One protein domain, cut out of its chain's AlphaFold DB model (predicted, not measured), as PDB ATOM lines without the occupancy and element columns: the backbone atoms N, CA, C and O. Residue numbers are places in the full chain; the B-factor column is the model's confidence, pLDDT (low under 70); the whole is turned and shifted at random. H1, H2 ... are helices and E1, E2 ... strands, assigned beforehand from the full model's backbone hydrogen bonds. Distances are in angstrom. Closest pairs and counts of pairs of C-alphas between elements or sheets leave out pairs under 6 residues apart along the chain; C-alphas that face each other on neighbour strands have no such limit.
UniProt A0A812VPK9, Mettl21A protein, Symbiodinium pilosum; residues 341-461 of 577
ATOM      1  N   ALA A 341       9.848 -23.035 -12.793       96.81
ATOM      2  CA  ALA A 341       9.731 -23.992 -13.889       96.81
ATOM      3  C   ALA A 341      10.741 -25.137 -13.755       96.81
ATOM      4  O   ALA A 341      11.765 -25.037 -13.078       96.81
ATOM      5  N   PHE A 342      10.434 -26.244 -14.427       95.38
ATOM      6  CA  PHE A 342      11.348 -27.371 -14.582       95.38
ATOM      7  C   PHE A 342      12.340 -27.063 -15.705       95.38
ATOM      8  O   PHE A 342      11.943 -26.649 -16.798       95.38
ATOM      9  N   VAL A 343      13.627 -27.271 -15.438       94.38
ATOM     10  CA  VAL A 343      14.713 -26.835 -16.320       94.38
ATOM     11  C   VAL A 343      15.653 -27.965 -16.706       94.38
ATOM     12  O   VAL A 343      15.767 -28.994 -16.028       94.38
ATOM     13  N   LYS A 344      16.367 -27.750 -17.808       91.75
ATOM     14  CA  LYS A 344      17.479 -28.583 -18.251       91.75
ATOM     15  C   LYS A 344      18.758 -27.759 -18.267       91.75
ATOM     16  O   LYS A 344      18.771 -26.625 -18.742       91.75
ATOM     17  N   LEU A 345      19.835 -28.348 -17.753       88.00
ATOM     18  CA  LEU A 345      21.170 -27.795 -17.912       88.00
ATOM     19  C   LEU A 345      21.641 -28.095 -19.329       88.00
ATOM     20  O   LEU A 345      21.664 -29.257 -19.741       88.00
ATOM     21  N   VAL A 346      22.023 -27.060 -20.071       82.44
ATOM     22  CA  VAL A 346      22.671 -27.256 -21.365       82.44
ATOM     23  C   VAL A 346      24.012 -26.541 -21.381       82.44
ATOM     24  O   VAL A 346      24.138 -25.357 -21.063       82.44
ATOM     25  N   GLU A 347      25.031 -27.296 -21.757       82.12
ATOM     26  CA  GLU A 347      26.396 -26.813 -21.897       82.12
ATOM     27  C   GLU A 347      26.584 -26.301 -23.327       82.12
ATOM     28  O   GLU A 347      26.284 -26.999 -24.295       82.12
ATOM     29  N   GLY A 348      27.034 -25.056 -23.486       65.06
ATOM     30  CA  GLY A 348      27.341 -24.508 -24.807       65.06
ATOM     31  C   GLY A 348      28.162 -23.229 -24.719       65.06
ATOM     32  O   GLY A 348      27.914 -22.389 -23.865       65.06
ATOM     33  N   GLY A 349      29.168 -23.086 -25.586       62.16
ATOM     34  CA  GLY A 349      29.976 -21.861 -25.659       62.16
ATOM     35  C   GLY A 349      30.840 -21.568 -24.424       62.16
ATOM     36  O   GLY A 349      31.226 -20.425 -24.219       62.16
ATOM     37  N   GLY A 350      31.144 -22.576 -23.598       68.94
ATOM     38  CA  GLY A 350      31.940 -22.408 -22.373       68.94
ATOM     39  C   GLY A 350      31.152 -21.911 -21.154       68.94
ATOM     40  O   GLY A 350      31.755 -21.687 -20.108       68.94
ATOM     41  N   GLN A 351      29.824 -21.773 -21.263       72.38
ATOM     42  CA  GLN A 351      28.931 -21.477 -20.142       72.38
ATOM     43  C   GLN A 351      27.825 -22.537 -20.040       72.38
ATOM     44  O   GLN A 351      27.295 -23.024 -21.043       72.38
ATOM     45  N   SER A 352      27.475 -22.894 -18.807       80.56
ATOM     46  CA  SER A 352      26.347 -23.776 -18.515       80.56
ATOM     47  C   SER A 352      25.157 -22.910 -18.121       80.56
ATOM     48  O   SER A 352      25.220 -22.183 -17.131       80.56
ATOM     49  N   VAL A 353      24.090 -22.960 -18.920       83.44
ATOM     50  CA  VAL A 353      22.883 -22.146 -18.716       83.44
ATOM     51  C   VAL A 353      21.677 -23.069 -18.648       83.44
ATOM     52  O   VAL A 353      21.534 -23.981 -19.471       83.44
ATOM     53  N   PHE A 354      20.821 -22.827 -17.663       88.56
ATOM     54  CA  PHE A 354      19.552 -23.519 -17.503       88.56
ATOM     55  C   PHE A 354      18.464 -22.845 -18.338       88.56
ATOM     56  O   PHE A 354      18.328 -21.623 -18.299       88.56
ATOM     57  N   HIS A 355      17.658 -23.643 -19.030       89.62
ATOM     58  CA  HIS A 355      16.441 -23.177 -19.696       89.62
ATOM     59  C   HIS A 355      15.257 -24.072 -19.359       89.62
ATOM     60  O   HIS A 355      15.427 -25.237 -18.979       89.62
ATOM     61  N   VAL A 356      14.054 -23.526 -19.511       92.88
ATOM     62  CA  VAL A 356      12.808 -24.261 -19.307       92.88
ATOM     63  C   VAL A 356      12.636 -25.330 -20.376       92.88
ATOM     64  O   VAL A 356      12.890 -25.112 -21.556       92.88
ATOM     65  N   ILE A 357      12.180 -26.509 -19.962       91.31
ATOM     66  CA  ILE A 357      11.901 -27.622 -20.890       91.31
ATOM     67  C   ILE A 357      10.526 -27.500 -21.557       91.31
ATOM     68  O   ILE A 357      10.233 -28.172 -22.542       91.31
ATOM     69  N   CYS A 358       9.650 -26.702 -20.953       92.06
ATOM     70  CA  CYS A 358       8.303 -26.389 -21.397       92.06
ATOM     71  C   CYS A 358       7.848 -25.115 -20.681       92.06
ATOM     72  O   CYS A 358       8.290 -24.856 -19.562       92.06
ATOM     73  N   ALA A 359       6.895 -24.390 -21.251       90.94
ATOM     74  CA  ALA A 359       6.384 -23.145 -20.684       90.94
ATOM     75  C   ALA A 359       5.307 -23.342 -19.581       90.94
ATOM     76  O   ALA A 359       4.458 -22.493 -19.340       90.94
ATOM     77  N   HIS A 360       5.368 -24.455 -18.834       95.06
ATOM     78  CA  HIS A 360       4.525 -24.658 -17.649       95.06
ATOM     79  C   HIS A 360       5.191 -24.080 -16.395       95.06
ATOM     80  O   HIS A 360       6.239 -24.572 -15.966       95.06
ATOM     81  N   PHE A 361       4.539 -23.093 -15.780       97.00
ATOM     82  CA  PHE A 361       4.986 -22.445 -14.547       97.00
ATOM     83  C   PHE A 361       4.158 -22.886 -13.334       97.00
ATOM     84  O   PHE A 361       2.975 -23.214 -13.428       97.00
ATOM     85  N   PHE A 362       4.802 -22.890 -12.172       97.81
ATOM     86  CA  PHE A 362       4.243 -23.293 -10.883       97.81
ATOM     87  C   PHE A 362       4.682 -22.294  -9.807       97.81
ATOM     88  O   PHE A 362       5.669 -21.584 -10.002       97.81
ATOM     89  N   CYS A 363       4.011 -22.253  -8.653       97.75
ATOM     90  CA  CYS A 363       4.588 -21.556  -7.505       97.75
ATOM     91  C   CYS A 363       5.823 -22.316  -6.992       97.75
ATOM     92  O   CYS A 363       5.926 -23.543  -7.150       97.75
ATOM     93  N   PHE A 364       6.753 -21.588  -6.374       97.12
ATOM     94  CA  PHE A 364       8.026 -22.140  -5.903       97.12
ATOM     95  C   PHE A 364       7.852 -23.357  -4.983       97.12
ATOM     96  O   PHE A 364       8.520 -24.380  -5.173       97.12
ATOM     97  N   ASP A 365       6.914 -23.287  -4.037       97.62
ATOM     98  CA  ASP A 365       6.678 -24.359  -3.068       97.62
ATOM     99  C   ASP A 365       6.167 -25.637  -3.739       97.62
ATOM    100  O   ASP A 365       6.682 -26.728  -3.479       97.62
ATOM    101  N   CYS A 366       5.197 -25.525  -4.653       97.94
ATOM    102  CA  CYS A 366       4.654 -26.686  -5.356       97.94
ATOM    103  C   CYS A 366       5.691 -27.340  -6.275       97.94
ATOM    104  O   CYS A 366       5.802 -28.570  -6.297       97.94
ATOM    105  N   ALA A 367       6.466 -26.541  -7.014       96.81
ATOM    106  CA  ALA A 367       7.509 -27.051  -7.900       96.81
ATOM    107  C   ALA A 367       8.606 -27.785  -7.109       96.81
ATOM    108  O   ALA A 367       8.958 -28.922  -7.434       96.81
ATOM    109  N   SER A 368       9.076 -27.173  -6.016       95.88
ATOM    110  CA  SER A 368      10.096 -27.738  -5.128       95.88
ATOM    111  C   SER A 368       9.619 -29.029  -4.463       95.88
ATOM    112  O   SER A 368      10.343 -30.023  -4.429       95.88
ATOM    113  N   GLN A 369       8.376 -29.068  -3.977       95.94
ATOM    114  CA  GLN A 369       7.805 -30.281  -3.388       95.94
ATOM    115  C   GLN A 369       7.686 -31.419  -4.407       95.94
ATOM    116  O   GLN A 369       7.948 -32.572  -4.062       95.94
ATOM    117  N   GLN A 370       7.297 -31.123  -5.651       94.69
ATOM    118  CA  GLN A 370       7.241 -32.136  -6.707       94.69
ATOM    119  C   GLN A 370       8.628 -32.672  -7.052       94.69
ATOM    120  O   GLN A 370       8.802 -33.888  -7.139       94.69
ATOM    121  N   TYR A 371       9.621 -31.792  -7.164       93.44
ATOM    122  CA  TYR A 371      11.009 -32.190  -7.375       93.44
ATOM    123  C   TYR A 371      11.515 -33.122  -6.263       93.44
ATOM    124  O   TYR A 371      11.992 -34.223  -6.539       93.44
ATOM    125  N   MET A 372      11.305 -32.743  -4.998       93.44
ATOM    126  CA  MET A 372      11.717 -33.543  -3.838       93.44
ATOM    127  C   MET A 372      11.026 -34.913  -3.790       93.44
ATOM    128  O   MET A 372      11.664 -35.916  -3.471       93.44
ATOM    129  N   LYS A 373       9.735 -34.990  -4.141       92.88
ATOM    130  CA  LYS A 373       9.003 -36.268  -4.222       92.88
ATOM    131  C   LYS A 373       9.590 -37.198  -5.284       92.88
ATOM    132  O   LYS A 373       9.745 -38.389  -5.028       92.88
ATOM    133  N   GLN A 374       9.934 -36.666  -6.457       92.25
ATOM    134  CA  GLN A 374      10.546 -37.447  -7.536       92.25
ATOM    135  C   GLN A 374      11.959 -37.921  -7.160       92.25
ATOM    136  O   GLN A 374      12.308 -39.074  -7.415       92.25
ATOM    137  N   GLN A 375      12.731 -37.083  -6.464       88.38
ATOM    138  CA  GLN A 375      14.052 -37.445  -5.950       88.38
ATOM    139  C   GLN A 375      13.982 -38.590  -4.925       88.38
ATOM    140  O   GLN A 375      14.751 -39.547  -5.000       88.38
ATOM    141  N   GLN A 376      13.027 -38.533  -3.990       89.75
ATOM    142  CA  GLN A 376      12.816 -39.583  -2.984       89.75
ATOM    143  C   GLN A 376      12.371 -40.915  -3.594       89.75
ATOM    144  O   GLN A 376      12.717 -41.974  -3.075       89.75
ATOM    145  N   ALA A 377      11.648 -40.872  -4.714       87.81
ATOM    146  CA  ALA A 377      11.251 -42.057  -5.464       87.81
ATOM    147  C   ALA A 377      12.416 -42.723  -6.231       87.81
ATOM    148  O   ALA A 377      12.172 -43.661  -6.987       87.81
ATOM    149  N   GLN A 378      13.662 -42.255  -6.048       78.81
ATOM    150  CA  GLN A 378      14.858 -42.708  -6.770       78.81
ATOM    151  C   GLN A 378      14.698 -42.630  -8.297       78.81
ATOM    152  O   GLN A 378      15.259 -43.446  -9.031       78.81
ATOM    153  N   ALA A 379      13.926 -41.655  -8.788       76.06
ATOM    154  CA  ALA A 379      13.809 -41.426 -10.219       76.06
ATOM    155  C   ALA A 379      15.180 -41.028 -10.786       76.06
ATOM    156  O   ALA A 379      15.851 -40.146 -10.253       76.06
ATOM    157  N   SER A 380      15.603 -41.682 -11.871       73.69
ATOM    158  CA  SER A 380      16.833 -41.322 -12.590       73.69
ATOM    159  C   SER A 380      16.696 -40.011 -13.365       73.69
ATOM    160  O   SER A 380      17.699 -39.421 -13.752       73.69
ATOM    161  N   GLU A 381      15.459 -39.575 -13.601       79.88
ATOM    162  CA  GLU A 381      15.108 -38.383 -14.358       79.88
ATOM    163  C   GLU A 381      13.882 -37.709 -13.728       79.88
ATOM    164  O   GLU A 381      12.939 -38.387 -13.309       79.88
ATOM    165  N   TYR A 382      13.888 -36.378 -13.667       89.88
ATOM    166  CA  TYR A 382      12.758 -35.593 -13.170       89.88
ATOM    167  C   TYR A 382      11.830 -35.231 -14.324       89.88
ATOM    168  O   TYR A 382      12.243 -35.243 -15.479       89.88
ATOM    169  N   PHE A 383      10.579 -34.884 -14.046       93.81
ATOM    170  CA  PHE A 383       9.630 -34.507 -15.085       93.81
ATOM    171  C   PHE A 383       8.646 -33.430 -14.638       93.81
ATOM    172  O   PHE A 383       8.214 -33.377 -13.484       93.81
ATOM    173  N   CYS A 384       8.246 -32.596 -15.598       95.12
ATOM    174  CA  CYS A 384       7.168 -31.635 -15.412       95.12
ATOM    175  C   CYS A 384       5.848 -32.376 -15.117       95.12
ATOM    176  O   CYS A 384       5.469 -33.269 -15.880       95.12
ATOM    177  N   PRO A 385       5.095 -32.019 -14.063       94.81
ATOM    178  CA  PRO A 385       3.866 -32.725 -13.704       94.81
ATOM    179  C   PRO A 385       2.728 -32.528 -14.722       94.81
ATOM    180  O   PRO A 385       1.820 -33.356 -14.769       94.81
ATOM    181  N   THR A 386       2.786 -31.484 -15.557       95.38
ATOM    182  CA  THR A 386       1.748 -31.177 -16.555       95.38
ATOM    183  C   THR A 386       1.963 -31.933 -17.866       95.38
ATOM    184  O   THR A 386       1.076 -32.652 -18.317       95.38
ATOM    185  N   CYS A 387       3.149 -31.818 -18.477       95.06
ATOM    186  CA  CYS A 387       3.436 -32.423 -19.787       95.06
ATOM    187  C   CYS A 387       4.379 -33.629 -19.749       95.06
ATOM    188  O   CYS A 387       4.596 -34.256 -20.781       95.06
ATOM    189  N   ARG A 388       4.946 -33.957 -18.581       94.25
ATOM    190  CA  ARG A 388       5.909 -35.055 -18.383       94.25
ATOM    191  C   ARG A 388       7.217 -34.919 -19.168       94.25
ATOM    192  O   ARG A 388       7.935 -35.902 -19.311       94.25
ATOM    193  N   ALA A 389       7.543 -33.720 -19.648       92.31
ATOM    194  CA  ALA A 389       8.852 -33.443 -20.228       92.31
ATOM    195  C   ALA A 389       9.952 -33.663 -19.180       92.31
ATOM    196  O   ALA A 389       9.783 -33.268 -18.024       92.31
ATOM    197  N   THR A 390      11.063 -34.273 -19.593       92.25
ATOM    198  CA  THR A 390      12.186 -34.616 -18.717       92.25
ATOM    199  C   THR A 390      13.009 -33.387 -18.319       92.25
ATOM    200  O   THR A 390      13.445 -32.622 -19.179       92.25
ATOM    201  N   ALA A 391      13.282 -33.236 -17.025       92.94
ATOM    202  CA  ALA A 391      14.020 -32.144 -16.403       92.94
ATOM    203  C   ALA A 391      15.233 -32.649 -15.606       92.94
ATOM    204  O   ALA A 391      15.298 -33.812 -15.211       92.94
ATOM    205  N   HIS A 392      16.172 -31.745 -15.329       91.31
ATOM    206  CA  HIS A 392      17.309 -31.992 -14.433       91.31
ATOM    207  C   HIS A 392      17.087 -31.363 -13.056       91.31
ATOM    208  O   HIS A 392      17.469 -31.934 -12.036       91.31
ATOM    209  N   GLU A 393      16.456 -30.192 -13.030       92.69
ATOM    210  CA  GLU A 393      16.297 -29.377 -11.831       92.69
ATOM    211  C   GLU A 393      15.015 -28.536 -11.925       92.69
ATOM    212  O   GLU A 393      14.335 -28.510 -12.957       92.69
ATOM    213  N   VAL A 394      14.676 -27.860 -10.835       94.94
ATOM    214  CA  VAL A 394      13.610 -26.864 -10.761       94.94
ATOM    215  C   VAL A 394      14.236 -25.536 -10.380       94.94
ATOM    216  O   VAL A 394      14.983 -25.471  -9.408       94.94
ATOM    217  N   MET A 395      13.923 -24.476 -11.124       95.56
ATOM    218  CA  MET A 395      14.446 -23.146 -10.830       95.56
ATOM    219  C   MET A 395      13.370 -22.066 -10.903       95.56
ATOM    220  O   MET A 395      12.492 -22.130 -11.773       95.56
ATOM    221  N   PRO A 396      13.440 -21.057 -10.012       96.44
ATOM    222  CA  PRO A 396      12.619 -19.868 -10.146       96.44
ATOM    223  C   PRO A 396      12.956 -19.171 -11.464       96.44
ATOM    224  O   PRO A 396      14.112 -19.151 -11.897       96.44
ATOM    225  N   MET A 397      11.940 -18.593 -12.096       95.50
ATOM    226  CA  MET A 397      12.148 -17.769 -13.274       95.50
ATOM    227  C   MET A 397      13.041 -16.576 -12.896       95.50
ATOM    228  O   MET A 397      12.761 -15.911 -11.893       95.50
ATOM    229  N   PRO A 398      14.119 -16.302 -13.658       94.94
ATOM    230  CA  PRO A 398      15.003 -15.180 -13.377       94.94
ATOM    231  C   PRO A 398      14.234 -13.860 -13.295       94.94
ATOM    232  O   PRO A 398      13.266 -13.651 -14.018       94.94
ATOM    233  N   ASP A 399      14.669 -12.935 -12.445       91.75
ATOM    234  CA  ASP A 399      14.048 -11.614 -12.418       91.75
ATOM    235  C   ASP A 399      14.500 -10.796 -13.639       91.75
ATOM    236  O   ASP A 399      15.671 -10.414 -13.761       91.75
ATOM    237  N   ILE A 400      13.553 -10.498 -14.532       93.06
ATOM    238  CA  ILE A 400      13.767  -9.667 -15.723       93.06
ATOM    239  C   ILE A 400      14.261  -8.251 -15.375       93.06
ATOM    240  O   ILE A 400      14.917  -7.608 -16.189       93.06
ATOM    241  N   ALA A 401      13.980  -7.760 -14.163       90.06
ATOM    242  CA  ALA A 401      14.458  -6.473 -13.668       90.06
ATOM    243  C   ALA A 401      15.953  -6.478 -13.315       90.06
ATOM    244  O   ALA A 401      16.567  -5.412 -13.258       90.06
ATOM    245  N   VAL A 402      16.511  -7.661 -13.033       88.69
ATOM    246  CA  VAL A 402      17.892  -7.849 -12.574       88.69
ATOM    247  C   VAL A 402      18.778  -8.310 -13.724       88.69
ATOM    248  O   VAL A 402      19.837  -7.730 -13.949       88.69
ATOM    249  N   ASN A 403      18.358  -9.345 -14.457       89.44
ATOM    250  CA  ASN A 403      19.106  -9.871 -15.595       89.44
ATOM    251  C   ASN A 403      18.148 -10.301 -16.721       89.44
ATOM    252  O   ASN A 403      17.803 -11.482 -16.832       89.44
ATOM    253  N   PRO A 404      17.718  -9.358 -17.577       92.81
ATOM    254  CA  PRO A 404      16.764  -9.641 -18.648       92.81
ATOM    255  C   PRO A 404      17.315 -10.602 -19.705       92.81
ATOM    256  O   PRO A 404      16.548 -11.328 -20.328       92.81
ATOM    257  N   ARG A 405      18.640 -10.664 -19.884       90.38
ATOM    258  CA  ARG A 405      19.267 -11.622 -20.800       90.38
ATOM    259  C   ARG A 405      19.181 -13.046 -20.274       90.38
ATOM    260  O   ARG A 405      18.852 -13.952 -21.031       90.38
ATOM    261  N   LEU A 406      19.421 -13.240 -18.977       90.81
ATOM    262  CA  LEU A 406      19.225 -14.541 -18.343       90.81
ATOM    263  C   LEU A 406      17.750 -14.953 -18.389       90.81
ATOM    264  O   LEU A 406      17.466 -16.116 -18.639       90.81
ATOM    265  N   TRP A 407      16.820 -14.009 -18.212       94.44
ATOM    266  CA  TRP A 407      15.389 -14.265 -18.406       94.44
ATOM    267  C   TRP A 407      15.072 -14.719 -19.837       94.44
ATOM    268  O   TRP A 407      14.385 -15.718 -20.024       94.44
ATOM    269  N   PHE A 408      15.625 -14.042 -20.848       94.00
ATOM    270  CA  PHE A 408      15.434 -14.420 -22.248       94.00
ATOM    271  C   PHE A 408      15.985 -15.827 -22.530       94.00
ATOM    272  O   PHE A 408      15.275 -16.691 -23.038       94.00
ATOM    273  N   GLN A 409      17.231 -16.091 -22.128       91.69
ATOM    274  CA  GLN A 409      17.883 -17.396 -22.290       91.69
ATOM    275  C   GLN A 409      17.166 -18.517 -21.533       91.69
ATOM    276  O   GLN A 409      17.170 -19.662 -21.976       91.69
ATOM    277  N   PHE A 410      16.549 -18.192 -20.395       93.81
ATOM    278  CA  PHE A 410      15.755 -19.134 -19.619       93.81
ATOM    279  C   PHE A 410      14.521 -19.611 -20.394       93.81
ATOM    280  O   PHE A 410      14.133 -20.767 -20.239       93.81
ATOM    281  N   LEU A 411      13.936 -18.760 -21.244       94.31
ATOM    282  CA  LEU A 411      12.742 -19.059 -22.043       94.31
ATOM    283  C   LEU A 411      13.025 -19.532 -23.471       94.31
ATOM    284  O   LEU A 411      12.117 -20.043 -24.122       94.31
ATOM    285  N   ASP A 412      14.250 -19.392 -23.972       90.94
ATOM    286  CA  ASP A 412      14.652 -19.904 -25.287       90.94
ATOM    287  C   ASP A 412      14.811 -21.439 -25.255       90.94
ATOM    288  O   ASP A 412      15.919 -21.983 -25.213       90.94
ATOM    289  N   VAL A 413      13.667 -22.138 -25.250       81.88
ATOM    290  CA  VAL A 413      13.541 -23.601 -25.080       81.88
ATOM    291  C   VAL A 413      14.460 -24.380 -26.026       81.88
ATOM    292  O   VAL A 413      15.021 -25.405 -25.643       81.88
ATOM    293  N   ASN A 414      14.631 -23.897 -27.260       81.44
ATOM    294  CA  ASN A 414      15.365 -24.604 -28.310       81.44
ATOM    295  C   ASN A 414      16.761 -24.028 -28.585       81.44
ATOM    296  O   ASN A 414      17.441 -24.520 -29.487       81.44
ATOM    297  N   ARG A 415      17.203 -23.010 -27.830       81.12
ATOM    298  CA  ARG A 415      18.415 -22.228 -28.134       81.12
ATOM    299  C   ARG A 415      18.425 -21.682 -29.562       81.12
ATOM    300  O   ARG A 415      19.467 -21.641 -30.217       81.12
ATOM    301  N   SER A 416      17.251 -21.299 -30.049       85.69
ATOM    302  CA  SER A 416      17.084 -20.683 -31.365       85.69
ATOM    303  C   SER A 416      17.634 -19.259 -31.411       85.69
ATOM    304  O   SER A 416      17.824 -18.729 -32.501       85.69
ATOM    305  N   GLY A 417      17.885 -18.631 -30.257       88.62
ATOM    306  CA  GLY A 417      18.029 -17.179 -30.150       88.62
ATOM    307  C   GLY A 417      16.682 -16.453 -30.250       88.62
ATOM    308  O   GLY A 417      16.644 -15.232 -30.413       88.62
ATOM    309  N   GLU A 418      15.580 -17.203 -30.158       92.31
ATOM    310  CA  GLU A 418      14.209 -16.739 -30.342       92.31
ATOM    311  C   GLU A 418      13.283 -17.410 -29.327       92.31
ATOM    312  O   GLU A 418      13.377 -18.616 -29.095       92.31
ATOM    313  N   ILE A 419      12.355 -16.635 -28.770       93.00
ATOM    314  CA  ILE A 419      11.273 -17.128 -27.916       93.00
ATOM    315  C   ILE A 419      10.007 -17.206 -28.766       93.00
ATOM    316  O   ILE A 419       9.622 -16.224 -29.402       93.00
ATOM    317  N   ASP A 420       9.343 -18.360 -28.786       90.00
ATOM    318  CA  ASP A 420       8.045 -18.476 -29.441       90.00
ATOM    319  C   ASP A 420       6.957 -17.716 -28.668       90.00
ATOM    320  O   ASP A 420       6.990 -17.578 -27.444       90.00
ATOM    321  N   GLN A 421       5.963 -17.224 -29.400       89.00
ATOM    322  CA  GLN A 421       4.887 -16.401 -28.859       89.00
ATOM    323  C   GLN A 421       4.135 -17.058 -27.695       89.00
ATOM    324  O   GLN A 421       3.794 -16.360 -26.743       89.00
ATOM    325  N   ASN A 422       3.898 -18.372 -27.732       89.44
ATOM    326  CA  ASN A 422       3.158 -19.055 -26.669       89.44
ATOM    327  C   ASN A 422       3.986 -19.126 -25.384       89.44
ATOM    328  O   ASN A 422       3.464 -18.850 -24.305       89.44
ATOM    329  N   THR A 423       5.281 -19.432 -25.496       92.38
ATOM    330  CA  THR A 423       6.209 -19.402 -24.359       92.38
ATOM    331  C   THR A 423       6.311 -18.001 -23.760       92.38
ATOM    332  O   THR A 423       6.265 -17.854 -22.537       92.38
ATOM    333  N   ALA A 424       6.387 -16.962 -24.600       92.25
ATOM    334  CA  ALA A 424       6.385 -15.579 -24.132       92.25
ATOM    335  C   ALA A 424       5.087 -15.240 -23.379       92.25
ATOM    336  O   ALA A 424       5.152 -14.697 -22.280       92.25
ATOM    337  N   ILE A 425       3.920 -15.604 -23.924       91.69
ATOM    338  CA  ILE A 425       2.616 -15.374 -23.284       91.69
ATOM    339  C   ILE A 425       2.536 -16.073 -21.924       91.69
ATOM    340  O   ILE A 425       2.234 -15.419 -20.931       91.69
ATOM    341  N   GLN A 426       2.882 -17.358 -21.844       92.88
ATOM    342  CA  GLN A 426       2.824 -18.112 -20.585       92.88
ATOM    343  C   GLN A 426       3.774 -17.543 -19.521       92.88
ATOM    344  O   GLN A 426       3.440 -17.505 -18.336       92.88
ATOM    345  N   ALA A 427       4.946 -17.045 -19.927       94.88
ATOM    346  CA  ALA A 427       5.853 -16.359 -19.011       94.88
ATOM    347  C   ALA A 427       5.285 -15.011 -18.529       94.88
ATOM    348  O   ALA A 427       5.406 -14.684 -17.349       94.88
ATOM    349  N   LEU A 428       4.639 -14.239 -19.412       94.50
ATOM    350  CA  LEU A 428       3.983 -12.975 -19.056       94.50
ATOM    351  C   LEU A 428       2.840 -13.184 -18.063       94.50
ATOM    352  O   LEU A 428       2.774 -12.482 -17.057       94.50
ATOM    353  N   GLU A 429       1.981 -14.162 -18.328       93.56
ATOM    354  CA  GLU A 429       0.872 -14.561 -17.457       93.56
ATOM    355  C   GLU A 429       1.355 -14.978 -16.068       93.56
ATOM    356  O   GLU A 429       0.734 -14.658 -15.056       93.56
ATOM    357  N   ALA A 430       2.500 -15.659 -16.008       95.06
ATOM    358  CA  ALA A 430       3.093 -16.048 -14.745       95.06
ATOM    359  C   ALA A 430       3.683 -14.853 -13.973       95.06
ATOM    360  O   ALA A 430       3.757 -14.925 -12.753       95.06
ATOM    361  N   MET A 431       4.112 -13.770 -14.634       94.88
ATOM    362  CA  MET A 431       4.823 -12.640 -14.001       94.88
ATOM    363  C   MET A 431       3.976 -11.403 -13.729       94.88
ATOM    364  O   MET A 431       4.391 -10.546 -12.946       94.88
ATOM    365  N   LEU A 432       2.847 -11.257 -14.412       94.50
ATOM    366  CA  LEU A 432       2.023 -10.057 -14.374       94.50
ATOM    367  C   LEU A 432       0.563 -10.435 -14.080       94.50
ATOM    368  O   LEU A 432       0.111 -11.499 -14.501       94.50
ATOM    369  N   PRO A 433      -0.202  -9.564 -13.399       93.88
ATOM    370  CA  PRO A 433      -1.634  -9.743 -13.197       93.88
ATOM    371  C   PRO A 433      -2.374  -9.471 -14.511       93.88
ATOM    372  O   PRO A 433      -2.887  -8.379 -14.743       93.88
ATOM    373  N   ILE A 434      -2.348 -10.446 -15.413       91.94
ATOM    374  CA  ILE A 434      -2.926 -10.352 -16.749       91.94
ATOM    375  C   ILE A 434      -4.009 -11.415 -16.915       91.94
ATOM    376  O   ILE A 434      -3.806 -12.570 -16.552       91.94
ATOM    377  N   ASP A 435      -5.125 -11.012 -17.520       90.19
ATOM    378  CA  ASP A 435      -6.130 -11.921 -18.065       90.19
ATOM    379  C   ASP A 435      -5.585 -12.576 -19.346       90.19
ATOM    380  O   ASP A 435      -5.305 -11.897 -20.345       90.19
ATOM    381  N   THR A 436      -5.443 -13.899 -19.298       85.12
ATOM    382  CA  THR A 436      -4.975 -14.746 -20.400       85.12
ATOM    383  C   THR A 436      -5.745 -14.507 -21.695       85.12
ATOM    384  O   THR A 436      -5.134 -14.312 -22.747       85.12
ATOM    385  N   GLU A 437      -7.077 -14.498 -21.655       86.69
ATOM    386  CA  GLU A 437      -7.905 -14.384 -22.861       86.69
ATOM    387  C   GLU A 437      -7.705 -13.008 -23.505       86.69
ATOM    388  O   GLU A 437      -7.439 -12.907 -24.707       86.69
ATOM    389  N   ARG A 438      -7.703 -11.949 -22.685       89.00
ATOM    390  CA  ARG A 438      -7.491 -10.575 -23.166       89.00
ATOM    391  C   ARG A 438      -6.101 -10.377 -23.754       89.00
ATOM    392  O   ARG A 438      -5.960  -9.639 -24.728       89.00
ATOM    393  N   LEU A 439      -5.070 -11.012 -23.196       89.50
ATOM    394  CA  LEU A 439      -3.716 -10.926 -23.742       89.50
ATOM    395  C   LEU A 439      -3.641 -11.541 -25.141       89.50
ATOM    396  O   LEU A 439      -3.113 -10.901 -26.054       89.50
ATOM    397  N   HIS A 440      -4.214 -12.731 -25.328       86.81
ATOM    398  CA  HIS A 440      -4.259 -13.397 -26.631       86.81
ATOM    399  C   HIS A 440      -5.013 -12.557 -27.670       86.81
ATOM    400  O   HIS A 440      -4.519 -12.370 -28.784       86.81
ATOM    401  N   GLU A 441      -6.173 -12.001 -27.309       86.44
ATOM    402  CA  GLU A 441      -6.954 -11.120 -28.185       86.44
ATOM    403  C   GLU A 441      -6.193  -9.841 -28.552       86.44
ATOM    404  O   GLU A 441      -6.151  -9.445 -29.720       86.44
ATOM    405  N   SER A 442      -5.557  -9.209 -27.565       86.19
ATOM    406  CA  SER A 442      -4.781  -7.983 -27.756       86.19
ATOM    407  C   SER A 442      -3.623  -8.218 -28.728       86.19
ATOM    408  O   SER A 442      -3.420  -7.458 -29.679       86.19
ATOM    409  N   ILE A 443      -2.907  -9.326 -28.533       85.38
ATOM    410  CA  ILE A 443      -1.806  -9.753 -29.387       85.38
ATOM    411  C   ILE A 443      -2.293 -10.055 -30.812       85.38
ATOM    412  O   ILE A 443      -1.692  -9.567 -31.771       85.38
ATOM    413  N   ALA A 444      -3.399 -10.789 -30.970       81.19
ATOM    414  CA  ALA A 444      -4.001 -11.059 -32.278       81.19
ATOM    415  C   ALA A 444      -4.450  -9.769 -32.994       81.19
ATOM    416  O   ALA A 444      -4.376  -9.675 -34.218       81.19
ATOM    417  N   GLY A 445      -4.863  -8.755 -32.228       74.94
ATOM    418  CA  GLY A 445      -5.185  -7.412 -32.708       74.94
ATOM    419  C   GLY A 445      -3.973  -6.535 -33.048       74.94
ATOM    420  O   GLY A 445      -4.161  -5.392 -33.463       74.94
ATOM    421  N   GLY A 446      -2.741  -7.033 -32.886       75.00
ATOM    422  CA  GLY A 446      -1.512  -6.306 -33.216       75.00
ATOM    423  C   GLY A 446      -1.103  -5.253 -32.182       75.00
ATOM    424  O   GLY A 446      -0.449  -4.277 -32.541       75.00
ATOM    425  N   CYS A 447      -1.475  -5.420 -30.907       65.00
ATOM    426  CA  CYS A 447      -1.176  -4.441 -29.851       65.00
ATOM    427  C   CYS A 447       0.325  -4.279 -29.541       65.00
ATOM    428  O   CYS A 447       0.732  -3.281 -28.944       65.00
ATOM    429  N   ALA A 448       1.142  -5.255 -29.936       67.81
ATOM    430  CA  ALA A 448       2.540  -5.358 -29.564       67.81
ATOM    431  C   ALA A 448       3.419  -5.649 -30.784       67.81
ATOM    432  O   ALA A 448       3.249  -6.654 -31.470       67.81
ATOM    433  N   ASN A 449       4.425  -4.799 -31.009       69.50
ATOM    434  CA  ASN A 449       5.383  -4.963 -32.110       69.50
ATOM    435  C   ASN A 449       6.177  -6.274 -32.025       69.50
ATOM    436  O   ASN A 449       6.612  -6.787 -33.057       69.50
ATOM    437  N   TRP A 450       6.343  -6.806 -30.811       75.94
ATOM    438  CA  TRP A 450       7.050  -8.054 -30.537       75.94
ATOM    439  C   TRP A 450       6.219  -9.305 -30.865       75.94
ATOM    440  O   TRP A 450       6.765 -10.396 -30.958       75.94
ATOM    441  N   ALA A 451       4.911  -9.189 -31.096       68.00
ATOM    442  CA  ALA A 451       4.025 -10.346 -31.203       68.00
ATOM    443  C   ALA A 451       3.971 -11.002 -32.604       68.00
ATOM    444  O   ALA A 451       2.943 -11.543 -33.012       68.00
ATOM    445  N   LYS A 452       5.073 -10.971 -33.362       75.81
ATOM    446  CA  LYS A 452       5.165 -11.528 -34.726       75.81
ATOM    447  C   LYS A 452       5.573 -13.009 -34.726       75.81
ATOM    448  O   LYS A 452       6.497 -13.400 -35.433       75.81
ATOM    449  N   GLY A 453       4.896 -13.834 -33.927       82.31
ATOM    450  CA  GLY A 453       5.112 -15.288 -33.830       82.31
ATOM    451  C   GLY A 453       6.365 -15.715 -33.051       82.31
ATOM    452  O   GLY A 453       6.280 -16.611 -32.214       82.31
ATOM    453  N   HIS A 454       7.497 -15.046 -33.268       89.44
ATOM    454  CA  HIS A 454       8.741 -15.246 -32.524       89.44
ATOM    455  C   HIS A 454       9.325 -13.899 -32.089       89.44
ATOM    456  O   HIS A 454       9.134 -12.882 -32.757       89.44
ATOM    457  N   VAL A 455      10.033 -13.900 -30.962       91.88
ATOM    458  CA  VAL A 455      10.731 -12.741 -30.403       91.88
ATOM    459  C   VAL A 455      12.219 -13.067 -30.377       91.88
ATOM    460  O   VAL A 455      12.656 -13.865 -29.549       91.88
ATOM    461  N   SER A 456      12.997 -12.468 -31.278       91.69
ATOM    462  CA  SER A 456      14.458 -12.597 -31.250       91.69
ATOM    463  C   SER A 456      15.062 -11.851 -30.055       91.69
ATOM    464  O   SER A 456      14.441 -10.935 -29.509       91.69
ATOM    465  N   GLU A 457      16.295 -12.189 -29.662       90.06
ATOM    466  CA  GLU A 457      17.007 -11.442 -28.608       90.06
ATOM    467  C   GLU A 457      17.109  -9.949 -28.979       90.06
ATOM    468  O   GLU A 457      16.888  -9.073 -28.145       90.06
ATOM    469  N   GLN A 458      17.347  -9.633 -30.256       86.94
ATOM    470  CA  GLN A 458      17.399  -8.248 -30.727       86.94
ATOM    471  C   GLN A 458      16.047  -7.532 -30.577       86.94
ATOM    472  O   GLN A 458      16.019  -6.409 -30.074       86.94
ATOM    473  N   ASP A 459      14.937  -8.174 -30.957       89.19
ATOM    474  CA  ASP A 459      13.586  -7.604 -30.836       89.19
ATOM    475  C   ASP A 459      13.146  -7.457 -29.376       89.19
ATOM    476  O   ASP A 459      12.433  -6.516 -29.023       89.19
ATOM    477  N   PHE A 460      13.589  -8.368 -28.509       92.38
ATOM    478  CA  PHE A 460      13.326  -8.309 -27.077       92.38
ATOM    479  C   PHE A 460      13.905  -7.035 -26.449       92.38
ATOM    480  O   PHE A 460      13.199  -6.351 -25.705       92.38
ATOM    481  N   PHE A 461      15.153  -6.696 -26.792       90.38
ATOM    482  CA  PHE A 461      15.876  -5.522 -26.286       90.38
ATOM    483  C   PHE A 461      15.661  -4.238 -27.106       90.38
ATOM    484  O   PHE A 461      16.152  -3.173 -26.718       90.38
TER     485      PHE A 461
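What this domain is: This is residues 341 to 461 of the 577 residues of the protein "Mettl21A protein" of Symbiodinium pilosum (UniProt A0A812VPK9). Picture two lobes with the short helix H2 between them: one lobe is a strongly twisted sheet of three strands, E2 E1 E3, with the helix H1 running along E3, and the other is a small two-stranded ribbon, E4 and E5, with the helices H3, H4 and H5. H2 packs on the sheet at E2 and, with its last residue, Leu 411, comes near E4 and H3. The printed part has 121 residues, with five named helices and five named strands in the order E1 E2 H1 E3 H2 E4 H3 H4 E5 H5; both sheets are antiparallel and the class is mixed, helices and strands. The whole is compact, with a radius of gyration of the C-alphas of 15.2 A, and the C-alphas span 48 by 36 by 24 A.

Where its parts are: Find C-alpha 341 at (9.731, -23.992, -13.889); from there strand E1 runs through residues 341 to 348, 20.7 A from first to last C-alpha. After two residues, E2 takes residues 351 to 356, 16.4 A long. Look next at C-alpha 364, at (8.026, -22.140, -5.903), where the longest helix, H1, begins; it covers residues 364 to 376 over 18.3 A. Past residues 377 to 392 you reach E3, residues 393 to 396, and then H2, residues 404 to 411. E4 is residues 418 to 420, and H3 follows at once with residues 421 to 431, 15.3 A long. H4 takes residues 436 to 444, 12.5 A long, E5 residues 454 to 456, and H5 residues 457 to 461, ending at C-alpha 461, (15.876, -5.522, -26.286).

How they stand to each other: Begin at E1, the inner strand of the sheet E2 E1 E3, where the pairing is staggered: residues 341 to 343 pair with E3 and residues 343 to 348 with E2. E1 and E2 form a hairpin, antiparallel at 151 degrees, and there you find N 344 and O 355 within hydrogen-bond range at 2.9 A. Between E1 and E3, also antiparallel, look at N 343 and O 393, 2.9 A. H1 is on this sheet at a height of 9.1 A, making two layers, a helix over one face of a sheet; it runs along the strands, at 9 degrees to E3 on the local plane. The closest C-alphas of H1 and E3 are those of Phe 364 and Pro 396, 6.7 A apart. H2 is also on the sheet, at a height of 9.5 A over E2, slantwise at 44 degrees on the local plane; the C-alphas of His 355 and Phe 410 come closest, at 4.1 A. H2 and H3 only just touch, with 3 pairs of C-alphas within 8 A, the closest being Leu 411 and Thr 423 at 6.9 A, at a steep tilt of 63 degrees, opposite ways. H3 and H4 form a helical hairpin and only just touch, again with 3 pairs; the C-alphas of Glu 429 and Thr 436 are closest at 6.5 A, and the steep tilt is 40 degrees. E4 and E5 are antiparallel at 158 degrees, with N 455 and O 419 at 2.8 A. H2 and H5 are close but not clearly touching, with the C-alphas of Phe 408 and Glu 457 7.2 A apart. H1 is apart from H2, H3, H4 and H5. In H1, H2, H3, H4 and H5, every O i to N i+4 pair is within hydrogen-bond range.

The domain as a whole: Look at the C-alphas of Gln 378 and Gly 445 for the two farthest apart, 48.2 A. The printed part has no cut. The one long link is H1 to E3, 16 residues, in which residues 382 to 383 pair antiparallel with residues 390 to 391. The mean pLDDT of the printed part is 88.8; it is under 70 at residues 348 to 350, 447 to 449 and 451.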